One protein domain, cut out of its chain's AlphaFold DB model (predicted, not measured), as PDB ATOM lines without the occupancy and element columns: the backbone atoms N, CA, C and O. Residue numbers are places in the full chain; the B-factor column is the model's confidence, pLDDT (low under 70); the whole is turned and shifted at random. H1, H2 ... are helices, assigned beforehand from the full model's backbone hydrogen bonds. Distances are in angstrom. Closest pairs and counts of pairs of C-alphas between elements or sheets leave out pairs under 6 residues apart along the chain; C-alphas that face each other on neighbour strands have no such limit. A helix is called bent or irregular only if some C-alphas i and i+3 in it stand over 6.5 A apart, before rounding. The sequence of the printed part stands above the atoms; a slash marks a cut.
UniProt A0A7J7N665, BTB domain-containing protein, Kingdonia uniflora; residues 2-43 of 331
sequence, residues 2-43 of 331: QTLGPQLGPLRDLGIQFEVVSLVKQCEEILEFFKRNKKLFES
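This is residues 2 to 43 of the 331 residues of the protein "BTB domain-containing protein" of Kingdonia uniflora (UniProt A0A7J7N665). A helical hairpin: the longest helix, H2, lies side by side with H1, and the short helix H3 follows beyond the open end of the hairpin. Residues 35 to 40, of which 38 to 40 belong to H3, stick out from this pair. The printed part has 42 residues with three named helices in the order H1, H2, H3 and no named strand; the class is all helix. The whole is only just loose, close to compact, with a radius of gyration of the C-alphas of 11.1 A, and its outline is flat, 35 by 18 by 9 A.

H2 is residues 21 to 36, 22.7 A from first to last C-alpha, from C-alpha 21 at (148.872, 87.603, 218.278) to C-alpha 36 at (165.455, 100.734, 210.002). H1 is residues 5 to 17, 19.6 A long, and begins with C-alpha 5 at (167.524, 93.491, 221.094). It is neither bent nor irregular, but only just: C-alphas 6 and 9 are 6.4 A apart. H3 is residues 38 to 42, ending with C-alpha 42 at (175.583, 101.588, 217.134).

H2 touches H1, and their closest C-alphas, those of Val 24 and Arg 12, are 5.1 A apart. The two run opposite ways at a shallow tilt of 29 degrees and form a helical hairpin. H2 and H3 are close but not clearly touching, with the closest C-alphas, Phe 34 and Phe 41, 7.7 A apart. H1 and H3 are apart. Every O i to N i+4 pair is within hydrogen-bond range in H2 and H3, and 7 of 9 are in H1.

The two C-alphas farthest apart, those of Glu 19 and Ser 43, are 35.0 A from each other. The printed part has no cut, and the links H1 to H2 and H2 to H3 are tight. Mean pLDDT of the printed part is 71.0; residues 2 to 7, 22, 33 to 34 and 36 to 43 of the model are under 70.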
ATOM      1  N   GLN A   2     172.875  96.110 226.670       35.78
ATOM      2  CA  GLN A   2     173.125  94.920 225.829       35.78
ATOM      3  C   GLN A   2     171.917  93.960 225.757       35.78
ATOM      4  O   GLN A   2     172.031  92.885 225.186       35.78
ATOM      5  N   THR A   3     170.766  94.307 226.343       45.34
ATOM      6  CA  THR A   3     169.761  93.301 226.729       45.34
ATOM      7  C   THR A   3     168.405  93.371 226.023       45.34
ATOM      8  O   THR A   3     167.708  92.370 226.073       45.34
ATOM      9  N   LEU A   4     168.009  94.455 225.337       47.91
ATOM     10  CA  LEU A   4     166.663  94.501 224.719       47.91
ATOM     11  C   LEU A   4     166.584  93.785 223.359       47.91
ATOM     12  O   LEU A   4     165.730  92.928 223.157       47.91
ATOM     13  N   GLY A   5     167.500  94.093 222.437       51.66
ATOM     14  CA  GLY A   5     167.524  93.491 221.094       51.66
ATOM     15  C   GLY A   5     167.616  91.952 221.078       51.66
ATOM     16  O   GLY A   5     166.884  91.327 220.313       51.66
ATOM     17  N   PRO A   6     168.447  91.313 221.929       56.84
ATOM     18  CA  PRO A   6     168.574  89.851 221.962       56.84
ATOM     19  C   PRO A   6     167.373  89.108 222.568       56.84
ATOM     20  O   PRO A   6     167.231  87.914 222.333       56.84
ATOM     21  N   GLN A   7     166.530  89.784 223.359       61.22
ATOM     22  CA  GLN A   7     165.403  89.172 224.084       61.22
ATOM     23  C   GLN A   7     164.083  89.232 223.289       61.22
ATOM     24  O   GLN A   7     163.192  88.421 223.519       61.22
ATOM     25  N   LEU A   8     163.968  90.141 222.313       70.88
ATOM     26  CA  LEU A   8     162.763  90.313 221.484       70.88
ATOM     27  C   LEU A   8     162.503  89.146 220.523       70.88
ATOM     28  O   LEU A   8     161.349  88.803 220.288       70.88
ATOM     29  N   GLY A   9     163.556  88.519 219.988       77.56
ATOM     30  CA  GLY A   9     163.430  87.317 219.155       77.56
ATOM     31  C   GLY A   9     162.805  86.148 219.930       77.56
ATOM     32  O   GLY A   9     161.726  85.696 219.556       77.56
ATOM     33  N   PRO A  10     163.402  85.735 221.063       82.50
ATOM     34  CA  PRO A  10     162.821  84.720 221.942       82.50
ATOM     35  C   PRO A  10     161.403  85.053 222.433       82.50
ATOM     36  O   PRO A  10     160.562  84.161 222.517       82.50
ATOM     37  N   LEU A  11     161.111  86.326 222.732       81.19
ATOM     38  CA  LEU A  11     159.778  86.757 223.166       81.19
ATOM     39  C   LEU A  11     158.731  86.653 222.045       81.19
ATOM     40  O   LEU A  11     157.607  86.224 222.300       81.19
ATOM     41  N   ARG A  12     159.103  86.982 220.800       86.88
ATOM     42  CA  ARG A  12     158.263  86.759 219.614       86.88
ATOM     43  C   ARG A  12     157.975  85.274 219.424       86.88
ATOM     44  O   ARG A  12     156.825  84.914 219.196       86.88
ATOM     45  N   ASP A  13     158.998  84.430 219.529       86.25
ATOM     46  CA  ASP A  13     158.867  82.984 219.329       86.25
ATOM     47  C   ASP A  13     157.954  82.355 220.395       86.25
ATOM     48  O   ASP A  13     157.094  81.538 220.066       86.25
ATOM     49  N   LEU A  14     158.054  82.813 221.649       85.94
ATOM     50  CA  LEU A  14     157.103  82.473 222.712       85.94
ATOM     51  C   LEU A  14     155.689  82.978 222.394       85.94
ATOM     52  O   LEU A  14     154.726  82.233 222.546       85.94
ATOM     53  N   GLY A  15     155.543  84.214 221.908       85.94
ATOM     54  CA  GLY A  15     154.249  84.754 221.483       85.94
ATOM     55  C   GLY A  15     153.590  83.922 220.379       85.94
ATOM     56  O   GLY A  15     152.387  83.688 220.434       85.94
ATOM     57  N   ILE A  16     154.374  83.420 219.418       87.56
ATOM     58  CA  ILE A  16     153.899  82.499 218.374       87.56
ATOM     59  C   ILE A  16     153.486  81.162 218.999       87.56
ATOM     60  O   ILE A  16     152.416  80.650 218.686       87.56
ATOM     61  N   GLN A  17     154.307  80.615 219.902       93.12
ATOM     62  CA  GLN A  17     154.050  79.335 220.566       93.12
ATOM     63  C   GLN A  17     152.757  79.337 221.396       93.12
ATOM     64  O   GLN A  17     152.055  78.330 221.426       93.12
ATOM     65  N   PHE A  18     152.453  80.445 222.072       90.81
ATOM     66  CA  PHE A  18     151.254  80.602 222.903       90.81
ATOM     67  C   PHE A  18     150.095  81.304 222.174       90.81
ATOM     68  O   PHE A  18     149.124  81.693 222.818       90.81
ATOM     69  N   GLU A  19     150.195  81.484 220.851       87.94
ATOM     70  CA  GLU A  19     149.176  82.120 220.001       87.94
ATOM     71  C   GLU A  19     148.761  83.541 220.460       87.94
ATOM     72  O   GLU A  19     147.645  84.005 220.222       87.94
ATOM     73  N   VAL A  20     149.681  84.287 221.084       86.94
ATOM     74  CA  VAL A  20     149.456  85.664 221.556       86.94
ATOM     75  C   VAL A  20     149.725  86.657 220.421       86.94
ATOM     76  O   VAL A  20     150.778  87.293 220.347       86.94
ATOM     77  N   VAL A  21     148.754  86.799 219.515       79.00
ATOM     78  CA  VAL A  21     148.872  87.603 218.278       79.00
ATOM     79  C   VAL A  21     149.299  89.056 218.536       79.00
ATOM     80  O   VAL A  21     150.117  89.602 217.794       79.00
ATOM     81  N   SER A  22     148.790  89.685 219.599       63.72
ATOM     82  CA  SER A  22     149.138  91.065 219.969       63.72
ATOM     83  C   SER A  22     150.621  91.219 220.324       63.72
ATOM     84  O   SER A  22     151.268  92.154 219.853       63.72
ATOM     85  N   LEU A  23     151.176  90.276 221.090       71.75
ATOM     86  CA  LEU A  23     152.584  90.262 221.481       71.75
ATOM     87  C   LEU A  23     153.499  90.039 220.271       71.75
ATOM     88  O   LEU A  23     154.514  90.720 220.135       71.75
ATOM     89  N   VAL A  24     153.131  89.115 219.376       76.00
ATOM     90  CA  VAL A  24     153.899  88.840 218.148       76.00
ATOM     91  C   VAL A  24     153.990  90.091 217.282       76.00
ATOM     92  O   VAL A  24     155.088  90.472 216.877       76.00
ATOM     93  N   LYS A  25     152.858  90.770 217.066       75.06
ATOM     94  CA  LYS A  25     152.796  92.010 216.286       75.06
ATOM     95  C   LYS A  25     153.683  93.105 216.889       75.06
ATOM     96  O   LYS A  25     154.489  93.693 216.175       75.06
ATOM     97  N   GLN A  26     153.600  93.322 218.204       72.94
ATOM     98  CA  GLN A  26     154.449  94.299 218.897       72.94
ATOM     99  C   GLN A  26     155.941  93.961 218.770       72.94
ATOM    100  O   GLN A  26     156.754  94.838 218.483       72.94
ATOM    101  N   CYS A  27     156.320  92.690 218.935       74.06
ATOM    102  CA  CYS A  27     157.714  92.276 218.784       74.06
ATOM    103  C   CYS A  27     158.225  92.513 217.354       74.06
ATOM    104  O   CYS A  27     159.359  92.953 217.178       74.06
ATOM    105  N   GLU A  28     157.408  92.243 216.334       80.75
ATOM    106  CA  GLU A  28     157.765  92.472 214.930       80.75
ATOM    107  C   GLU A  28     157.913  93.957 214.591       80.75
ATOM    108  O   GLU A  28     158.894  94.336 213.952       80.75
ATOM    109  N   GLU A  29     156.999  94.804 215.063       75.81
ATOM    110  CA  GLU A  29     157.074  96.259 214.890       75.81
ATOM    111  C   GLU A  29     158.347  96.830 215.519       75.81
ATOM    112  O   GLU A  29     159.078  97.596 214.881       75.81
ATOM    113  N   ILE A  30     158.666  96.392 216.739       71.00
ATOM    114  CA  ILE A  30     159.891  96.783 217.431       71.00
ATOM    115  C   ILE A  30     161.118  96.283 216.649       71.00
ATOM    116  O   ILE A  30     162.045  97.053 216.403       71.00
ATOM    117  N   LEU A  31     161.140  95.026 216.192       76.44
ATOM    118  CA  LEU A  31     162.254  94.470 215.407       76.44
ATOM    119  C   LEU A  31     162.463  95.195 214.066       76.44
ATOM    120  O   LEU A  31     163.606  95.445 213.676       76.44
ATOM    121  N   GLU A  32     161.395  95.570 213.362       77.50
ATOM    122  CA  GLU A  32     161.477  96.379 212.140       77.50
ATOM    123  C   GLU A  32     161.988  97.796 212.428       77.50
ATOM    124  O   GLU A  32     162.823  98.324 211.682       77.50
ATOM    125  N   PHE A  33     161.575  98.387 213.551       69.62
ATOM    126  CA  PHE A  33     162.125  99.649 214.037       69.62
ATOM    127  C   PHE A  33     163.637  99.543 214.300       69.62
ATOM    128  O   PHE A  33     164.397 100.421 213.875       69.62
ATOM    129  N   PHE A  34     164.099  98.440 214.908       68.62
ATOM    130  CA  PHE A  34     165.526  98.154 215.103       68.62
ATOM    131  C   PHE A  34     166.295  98.086 213.773       68.62
ATOM    132  O   PHE A  34     167.374  98.671 213.645       68.62
ATOM    133  N   LYS A  35     165.739  97.413 212.759       73.62
ATOM    134  CA  LYS A  35     166.380  97.275 211.440       73.62
ATOM    135  C   LYS A  35     166.520  98.613 210.715       73.62
ATOM    136  O   LYS A  35     167.592  98.904 210.182       73.62
ATOM    137  N   ARG A  36     165.464  99.434 210.704       68.69
ATOM    138  CA  ARG A  36     165.455 100.734 210.002       68.69
ATOM    139  C   ARG A  36     166.408 101.746 210.626       68.69
ATOM    140  O   ARG A  36     167.019 102.536 209.913       68.69
ATOM    141  N   ASN A  37     166.572 101.691 211.944       64.00
ATOM    142  CA  ASN A  37     167.296 102.704 212.699       64.00
ATOM    143  C   ASN A  37     168.693 102.254 213.155       64.00
ATOM    144  O   ASN A  37     169.225 102.824 214.103       64.00
ATOM    145  N   LYS A  38     169.326 101.279 212.476       64.25
ATOM    146  CA  LYS A  38     170.617 100.653 212.857       64.25
ATOM    147  C   LYS A  38     171.692 101.636 213.371       64.25
ATOM    148  O   LYS A  38     172.364 101.344 214.355       64.25
ATOM    149  N   LYS A  39     171.799 102.830 212.771       62.97
ATOM    150  CA  LYS A  39     172.746 103.892 213.177       62.97
ATOM    151  C   LYS A  39     172.511 104.446 214.592       62.97
ATOM    152  O   LYS A  39     173.479 104.770 215.270       62.97
ATOM    153  N   LEU A  40     171.259 104.530 215.051       56.94
ATOM    154  CA  LEU A  40     170.918 104.954 216.419       56.94
ATOM    155  C   LEU A  40     171.332 103.908 217.469       56.94
ATOM    156  O   LEU A  40     171.534 104.259 218.626       56.94
ATOM    157  N   PHE A  41     171.482 102.638 217.071       54.81
ATOM    158  CA  PHE A  41     171.840 101.525 217.960       54.81
ATOM    159  C   PHE A  41     173.341 101.304 218.104       54.81
ATOM    160  O   PHE A  41     173.787 100.810 219.137       54.81
ATOM    161  N   GLU A  42     174.119 101.656 217.080       53.03
ATOM    162  CA  GLU A  42     175.583 101.588 217.134       53.03
ATOM    163  C   GLU A  42     176.160 102.674 218.058       53.03
ATOM    164  O   GLU A  42     177.209 102.474 218.669       53.03
ATOM    165  N   SER A  43     175.440 103.788 218.249       48.88
ATOM    166  CA  SER A  43     175.768 104.790 219.261       48.88
ATOM    167  C   SER A  43     175.040 104.451 220.568       48.88
ATOM    168  O   SER A  43     173.856 104.735 220.728       48.88
TER     169      SER A  43